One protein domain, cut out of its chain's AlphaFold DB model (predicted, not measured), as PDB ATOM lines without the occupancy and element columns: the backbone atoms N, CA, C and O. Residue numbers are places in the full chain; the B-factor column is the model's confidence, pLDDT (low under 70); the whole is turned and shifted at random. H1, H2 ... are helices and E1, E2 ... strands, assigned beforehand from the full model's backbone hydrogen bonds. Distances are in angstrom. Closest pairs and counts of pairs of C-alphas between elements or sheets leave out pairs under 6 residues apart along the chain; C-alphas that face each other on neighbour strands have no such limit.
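This is residues 158 to 217 of the 348 residues of an uncharacterized protein of Valsa mali (UniProt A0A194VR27). There is little regular structure: a small hairpin of two short strands, E1 and E2, with a wide loop, residues 170 to 188, at its turn and one short helix, H1, past its other end. The 60 printed residues hold E1, E2 and H1 in that order, an antiparallel sheet E1 - E2 and a mixed class, with 15 residues in named elements. The whole is compact, radius of gyration of the C-alphas 11.7 A, spanning 32 by 25 by 17 A.

E1, residues 167 to 169, and E2, residues 189 to 191, form an antiparallel hairpin at 148 degrees; N 168 and O 190 are 3.1 A apart, N 190 and O 168 2.8 A. H1, residues 207 to 215, comes closest to E2 at the C-alphas of His 191 and Ser 208, 6.7 A. E1 and H1 are apart. In H1 every O i to N i+4 pair is within hydrogen-bond range.

E1 begins at C-alpha 167 (204.754, 170.493, 215.803). H1, 11.8 A long, ends at C-alpha 215 (201.006, 188.204, 219.260).

The farthest C-alphas, of Asn 176 and Asn 217, are 33.5 A apart. The printed part has no cut; both links are long. Residues 181 to 185 and 201 to 205 have pLDDT under 70.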
ATOM      1  N   ILE A 158     203.922 185.511 226.536       84.94
ATOM      2  CA  ILE A 158     204.211 184.088 226.771       84.94
ATOM      3  C   ILE A 158     203.227 183.543 227.816       84.94
ATOM      4  O   ILE A 158     203.184 184.027 228.942       84.94
ATOM      5  N   VAL A 159     202.468 182.513 227.447       85.25
ATOM      6  CA  VAL A 159     201.522 181.801 228.324       85.25
ATOM      7  C   VAL A 159     202.083 180.443 228.758       85.25
ATOM      8  O   VAL A 159     201.755 179.950 229.832       85.25
ATOM      9  N   LEU A 160     202.938 179.828 227.936       79.31
ATOM     10  CA  LEU A 160     203.489 178.493 228.178       79.31
ATOM     11  C   LEU A 160     204.977 178.562 228.559       79.31
ATOM     12  O   LEU A 160     205.795 179.066 227.789       79.31
ATOM     13  N   GLN A 161     205.326 178.011 229.726       78.88
ATOM     14  CA  GLN A 161     206.706 177.753 230.154       78.88
ATOM     15  C   GLN A 161     206.830 176.300 230.658       78.88
ATOM     16  O   GLN A 161     206.054 175.921 231.537       78.88
ATOM     17  N   PRO A 162     207.767 175.472 230.142       80.75
ATOM     18  CA  PRO A 162     208.782 175.760 229.117       80.75
ATOM     19  C   PRO A 162     208.215 175.851 227.685       80.75
ATOM     20  O   PRO A 162     207.074 175.462 227.428       80.75
ATOM     21  N   TRP A 163     209.025 176.362 226.746       80.88
ATOM     22  CA  TRP A 163     208.659 176.462 225.327       80.88
ATOM     23  C   TRP A 163     208.322 175.099 224.738       80.88
ATOM     24  O   TRP A 163     208.997 174.100 224.991       80.88
ATOM     25  N   GLN A 164     207.276 175.075 223.925       78.94
ATOM     26  CA  GLN A 164     206.737 173.837 223.394       78.94
ATOM     27  C   GLN A 164     207.147 173.602 221.932       78.94
ATOM     28  O   GLN A 164     207.341 174.566 221.192       78.94
ATOM     29  N   PRO A 165     207.237 172.338 221.472       77.62
ATOM     30  CA  PRO A 165     207.494 172.041 220.065       77.62
ATOM     31  C   PRO A 165     206.453 172.690 219.144       77.62
ATOM     32  O   PRO A 165     205.250 172.581 219.405       77.62
ATOM     33  N   CYS A 166     206.907 173.301 218.042       77.06
ATOM     34  CA  CYS A 166     206.047 173.903 217.009       77.06
ATOM     35  C   CYS A 166     205.132 172.891 216.306       77.06
ATOM     36  O   CYS A 166     204.181 173.285 215.636       77.06
ATOM     37  N   LEU A 167     205.464 171.604 216.414       78.81
ATOM     38  CA  LEU A 167     204.754 170.493 215.803       78.81
ATOM     39  C   LEU A 167     204.313 169.518 216.886       78.81
ATOM     40  O   LEU A 167     205.116 169.124 217.733       78.81
ATOM     41  N   ILE A 168     203.051 169.107 216.833       79.06
ATOM     42  CA  ILE A 168     202.492 168.066 217.703       79.06
ATOM     43  C   ILE A 168     201.805 167.003 216.869       79.06
ATOM     44  O   ILE A 168     201.193 167.328 215.857       79.06
ATOM     45  N   LEU A 169     201.899 165.744 217.294       78.81
ATOM     46  CA  LEU A 169     201.193 164.653 216.634       78.81
ATOM     47  C   LEU A 169     199.677 164.857 216.793       78.81
ATOM     48  O   LEU A 169     199.195 165.153 217.889       78.81
ATOM     49  N   LYS A 170     198.922 164.719 215.703       81.81
ATOM     50  CA  LYS A 170     197.459 164.730 215.729       81.81
ATOM     51  C   LYS A 170     196.956 163.499 216.497       81.81
ATOM     52  O   LYS A 170     197.584 162.448 216.393       81.81
ATOM     53  N   PRO A 171     195.789 163.570 217.164       80.44
ATOM     54  CA  PRO A 171     195.181 162.411 217.826       80.44
ATOM     55  C   PRO A 171     195.033 161.177 216.920       80.44
ATOM     56  O   PRO A 171     195.127 160.056 217.398       80.44
ATOM     57  N   ASN A 172     194.863 161.395 215.610       79.94
ATOM     58  CA  ASN A 172     194.721 160.342 214.597       79.94
ATOM     59  C   ASN A 172     195.981 160.163 213.722       79.94
ATOM     60  O   ASN A 172     195.920 159.504 212.686       79.94
ATOM     61  N   GLY A 173     197.099 160.800 214.077       75.19
ATOM     62  CA  GLY A 173     198.365 160.655 213.363       75.19
ATOM     63  C   GLY A 173     199.031 159.316 213.675       75.19
ATOM     64  O   GLY A 173     198.874 158.769 214.766       75.19
ATOM     65  N   GLN A 174     199.807 158.781 212.735       83.12
ATOM     66  CA  GLN A 174     200.596 157.576 212.987       83.12
ATOM     67  C   GLN A 174     201.612 157.835 214.112       83.12
ATOM     68  O   GLN A 174     202.416 158.759 214.018       83.12
ATOM     69  N   ALA A 175     201.624 156.988 215.148       79.06
ATOM     70  CA  ALA A 175     202.485 157.152 216.330       79.06
ATOM     71  C   ALA A 175     203.991 157.243 216.005       79.06
ATOM     72  O   ALA A 175     204.739 157.904 216.718       79.06
ATOM     73  N   ASN A 176     204.415 156.620 214.900       82.25
ATOM     74  CA  ASN A 176     205.801 156.602 214.424       82.25
ATOM     75  C   ASN A 176     206.032 157.509 213.206       82.25
ATOM     76  O   ASN A 176     207.059 157.379 212.531       82.25
ATOM     77  N   ALA A 177     205.079 158.392 212.888       80.69
ATOM     78  CA  ALA A 177     205.280 159.382 211.846       80.69
ATOM     79  C   ALA A 177     206.543 160.196 212.147       80.69
ATOM     80  O   ALA A 177     206.919 160.409 213.301       80.69
ATOM     81  N   ARG A 178     207.212 160.644 211.089       81.25
ATOM     82  CA  ARG A 178     208.245 161.671 211.190       81.25
ATOM     83  C   ARG A 178     207.703 162.928 210.532       81.25
ATOM     84  O   ARG A 178     207.038 162.791 209.506       81.25
ATOM     85  N   PRO A 179     207.993 164.125 211.070       77.12
ATOM     86  CA  PRO A 179     207.567 165.353 210.432       77.12
ATOM     87  C   PRO A 179     208.144 165.415 209.028       77.12
ATOM     88  O   PRO A 179     209.365 165.349 208.835       77.12
ATOM     89  N   THR A 180     207.268 165.543 208.049       73.50
ATOM     90  CA  THR A 180     207.680 165.661 206.663       73.50
ATOM     91  C   THR A 180     208.223 167.074 206.457       73.50
ATOM     92  O   THR A 180     207.495 168.069 206.481       73.50
ATOM     93  N   LYS A 181     209.551 167.185 206.333       63.59
ATOM     94  CA  LYS A 181     210.220 168.480 206.164       63.59
ATOM     95  C   LYS A 181     209.710 169.155 204.892       63.59
ATOM     96  O   LYS A 181     209.814 168.592 203.810       63.59
ATOM     97  N   GLY A 182     209.205 170.377 205.038       57.41
ATOM     98  CA  GLY A 182     208.749 171.187 203.910       57.41
ATOM     99  C   GLY A 182     207.314 170.918 203.453       57.41
ATOM    100  O   GLY A 182     206.870 171.600 202.539       57.41
ATOM    101  N   THR A 183     206.563 170.002 204.082       59.72
ATOM    102  CA  THR A 183     205.123 169.856 203.804       59.72
ATOM    103  C   THR A 183     204.295 170.339 204.987       59.72
ATOM    104  O   THR A 183     204.355 169.781 206.081       59.72
ATOM    105  N   LYS A 184     203.490 171.371 204.749       57.56
ATOM    106  CA  LYS A 184     202.632 172.012 205.750       57.56
ATOM    107  C   LYS A 184     201.415 171.167 206.159       57.56
ATOM    108  O   LYS A 184     200.937 171.239 207.288       57.56
ATOM    109  N   HIS A 185     200.916 170.338 205.246       67.31
ATOM    110  CA  HIS A 185     199.817 169.409 205.504       67.31
ATOM    111  C   HIS A 185     200.351 168.031 205.848       67.31
ATOM    112  O   HIS A 185     199.995 167.047 205.207       67.31
ATOM    113  N   ASP A 186     201.211 167.954 206.865       73.62
ATOM    114  CA  ASP A 186     201.537 166.644 207.396       73.62
ATOM    115  C   ASP A 186     200.250 166.056 208.003       73.62
ATOM    116  O   ASP A 186     199.691 166.624 208.957       73.62
ATOM    117  N   PRO A 187     199.716 164.949 207.453       76.31
ATOM    118  CA  PRO A 187     198.477 164.362 207.947       76.31
ATOM    119  C   PRO A 187     198.612 163.942 209.413       76.31
ATOM    120  O   PRO A 187     197.609 163.879 210.118       76.31
ATOM    121  N   ASN A 188     199.843 163.764 209.899       79.44
ATOM    122  CA  ASN A 188     200.139 163.323 211.246       79.44
ATOM    123  C   ASN A 188     200.420 164.460 212.232       79.44
ATOM    124  O   ASN A 188     200.375 164.182 213.423       79.44
ATOM    125  N   TYR A 189     200.659 165.714 211.811       79.25
ATOM    126  CA  TYR A 189     201.019 166.807 212.739       79.25
ATOM    127  C   TYR A 189     200.120 168.052 212.650       79.25
ATOM    128  O   TYR A 189     199.591 168.379 211.588       79.25
ATOM    129  N   PHE A 190     199.954 168.764 213.771       77.06
ATOM    130  CA  PHE A 190     199.470 170.151 213.822       77.06
ATOM    131  C   PHE A 190     200.641 171.124 213.987       77.06
ATOM    132  O   PHE A 190     201.563 170.853 214.760       77.06
ATOM    133  N   HIS A 191     200.553 172.282 213.329       78.38
ATOM    134  CA  HIS A 191     201.377 173.448 213.643       78.38
ATOM    135  C   HIS A 191     200.746 174.221 214.807       78.38
ATOM    136  O   HIS A 191     199.533 174.437 214.842       78.38
ATOM    137  N   ARG A 192     201.558 174.648 215.773       81.31
ATOM    138  CA  ARG A 192     201.101 175.463 216.904       81.31
ATOM    139  C   ARG A 192     202.106 176.539 217.275       81.31
ATOM    140  O   ARG A 192     203.284 176.455 216.924       81.31
ATOM    141  N   CYS A 193     201.643 177.530 218.025       86.00
ATOM    142  CA  CYS A 193     202.525 178.520 218.619       86.00
ATOM    143  C   CYS A 193     203.406 177.886 219.713       86.00
ATOM    144  O   CYS A 193     202.938 177.058 220.491       86.00
ATOM    145  N   MET A 194     204.676 178.296 219.802       86.31
ATOM    146  CA  MET A 194     205.590 177.850 220.870       86.31
ATOM    147  C   MET A 194     205.308 178.514 222.226       86.31
ATOM    148  O   MET A 194     205.778 178.024 223.252       86.31
ATOM    149  N   PHE A 195     204.586 179.641 222.219       88.81
ATOM    150  CA  PHE A 195     204.464 180.549 223.365       88.81
ATOM    151  C   PHE A 195     203.059 180.592 223.971       88.81
ATOM    152  O   PHE A 195     202.904 181.053 225.100       88.81
ATOM    153  N   CYS A 196     202.035 180.117 223.261       88.06
ATOM    154  CA  CYS A 196     200.656 180.095 223.742       88.06
ATOM    155  C   CYS A 196     199.893 178.869 223.227       88.06
ATOM    156  O   CYS A 196     200.412 178.067 222.454       88.06
ATOM    157  N   THR A 197     198.638 178.728 223.647       85.81
ATOM    158  CA  THR A 197     197.765 177.601 223.287       85.81
ATOM    159  C   THR A 197     197.176 177.697 221.874       85.81
ATOM    160  O   THR A 197     196.366 176.851 221.498       85.81
ATOM    161  N   HIS A 198     197.564 178.698 221.073       84.06
ATOM    162  CA  HIS A 198     197.055 178.873 219.717       84.06
ATOM    163  C   HIS A 198     197.484 177.724 218.795       84.06
ATOM    164  O   HIS A 198     198.676 177.451 218.611       84.06
ATOM    165  N   LEU A 199     196.484 177.085 218.187       75.81
ATOM    166  CA  LEU A 199     196.644 176.064 217.158       75.81
ATOM    167  C   LEU A 199     196.434 176.700 215.786       75.81
ATOM    168  O   LEU A 199     195.467 177.435 215.585       75.81
ATOM    169  N   ASP A 200     197.329 176.403 214.847       71.56
ATOM    170  CA  ASP A 200     197.207 176.881 213.476       71.56
ATOM    171  C   ASP A 200     196.162 176.040 212.735       71.56
ATOM    172  O   ASP A 200     196.424 174.917 212.296       71.56
ATOM    173  N   THR A 201     194.949 176.577 212.636       67.50
ATOM    174  CA  THR A 201     193.852 175.987 211.858       67.50
ATOM    175  C   THR A 201     193.745 176.600 210.459       67.50
ATOM    176  O   THR A 201     192.743 176.380 209.782       67.50
ATOM    177  N   ASN A 202     194.715 177.419 210.029       66.25
ATOM    178  CA  ASN A 202     194.641 178.189 208.790       66.25
ATOM    179  C   ASN A 202     195.336 177.475 207.614       66.25
ATOM    180  O   ASN A 202     196.387 176.847 207.743       66.25
ATOM    181  N   GLU A 203     194.782 177.635 206.413       64.56
ATOM    182  CA  GLU A 203     195.318 177.095 205.158       64.56
ATOM    183  C   GLU A 203     196.567 177.829 204.630       64.56
ATOM    184  O   GLU A 203     197.291 177.283 203.801       64.56
ATOM    185  N   ARG A 204     196.975 178.966 205.210       66.50
ATOM    186  CA  ARG A 204     198.222 179.685 204.862       66.50
ATOM    187  C   ARG A 204     199.502 179.140 205.501       66.50
ATOM    188  O   ARG A 204     199.540 178.919 206.706       66.50
ATOM    189  N   GLU A 205     200.554 178.935 204.703       61.22
ATOM    190  CA  GLU A 205     201.835 178.332 205.137       61.22
ATOM    191  C   GLU A 205     202.570 179.098 206.235       61.22
ATOM    192  O   GLU A 205     203.293 178.509 207.035       61.22
ATOM    193  N   ASP A 206     202.337 180.400 206.313       70.75
ATOM    194  CA  ASP A 206     202.979 181.302 207.253       70.75
ATOM    195  C   ASP A 206     202.100 181.653 208.460       70.75
ATOM    196  O   ASP A 206     202.491 182.519 209.234       70.75
ATOM    197  N   ALA A 207     200.936 181.025 208.659       75.81
ATOM    198  CA  ALA A 207     199.970 181.455 209.674       75.81
ATOM    199  C   ALA A 207     200.493 181.338 211.118       75.81
ATOM    200  O   ALA A 207     200.426 182.313 211.869       75.81
ATOM    201  N   SER A 208     201.092 180.206 211.500       78.12
ATOM    202  CA  SER A 208     201.778 180.066 212.798       78.12
ATOM    203  C   SER A 208     202.916 181.082 212.992       78.12
ATOM    204  O   SER A 208     203.100 181.617 214.088       78.12
ATOM    205  N   VAL A 209     203.657 181.402 211.927       80.69
ATOM    206  CA  VAL A 209     204.742 182.394 211.947       80.69
ATOM    207  C   VAL A 209     204.192 183.822 212.063       80.69
ATOM    208  O   VAL A 209     204.692 184.594 212.881       80.69
ATOM    209  N   ASP A 210     203.147 184.170 211.311       85.38
ATOM    210  CA  ASP A 210     202.429 185.450 211.384       85.38
ATOM    211  C   ASP A 210     201.852 185.645 212.787       85.38
ATOM    212  O   ASP A 210     202.042 186.698 213.393       85.38
ATOM    213  N   HIS A 211     201.245 184.606 213.366       89.25
ATOM    214  CA  HIS A 211     200.762 184.624 214.744       89.25
ATOM    215  C   HIS A 211     201.892 184.935 215.738       89.25
ATOM    216  O   HIS A 211     201.785 185.889 216.511       89.25
ATOM    217  N   MET A 212     203.012 184.206 215.682       88.81
ATOM    218  CA  MET A 212     204.168 184.458 216.556       88.81
ATOM    219  C   MET A 212     204.725 185.884 216.406       88.81
ATOM    220  O   MET A 212     205.080 186.527 217.395       88.81
ATOM    221  N   GLN A 213     204.749 186.427 215.190       89.44
ATOM    222  CA  GLN A 213     205.199 187.799 214.945       89.44
ATOM    223  C   GLN A 213     204.217 188.852 215.474       89.44
ATOM    224  O   GLN A 213     204.643 189.929 215.917       89.44
ATOM    225  N   ARG A 214     202.912 188.577 215.410       90.56
ATOM    226  CA  ARG A 214     201.847 189.526 215.757       90.56
ATOM    227  C   ARG A 214     201.531 189.564 217.245       90.56
ATOM    228  O   ARG A 214     201.407 190.662 217.783       90.56
ATOM    229  N   VAL A 215     201.442 188.393 217.867       92.50
ATOM    230  CA  VAL A 215     201.006 188.204 219.260       92.50
ATOM    231  C   VAL A 215     202.192 188.147 220.219       92.50
ATOM    232  O   VAL A 215     202.093 188.601 221.354       92.50
ATOM    233  N   HIS A 216     203.342 187.654 219.749       91.94
ATOM    234  CA  HIS A 216     204.517 187.429 220.597       91.94
ATOM    235  C   HIS A 216     205.741 188.254 220.203       91.94
ATOM    236  O   HIS A 216     206.778 188.182 220.857       91.94
ATOM    237  N   ASN A 217     205.648 189.043 219.125       91.00
ATOM    238  CA  ASN A 217     206.774 189.803 218.577       91.00
ATOM    239  C   ASN A 217     208.017 188.942 218.266       91.00
ATOM    240  O   ASN A 217     209.142 189.443 218.226       91.00
TER     241      ASN A 217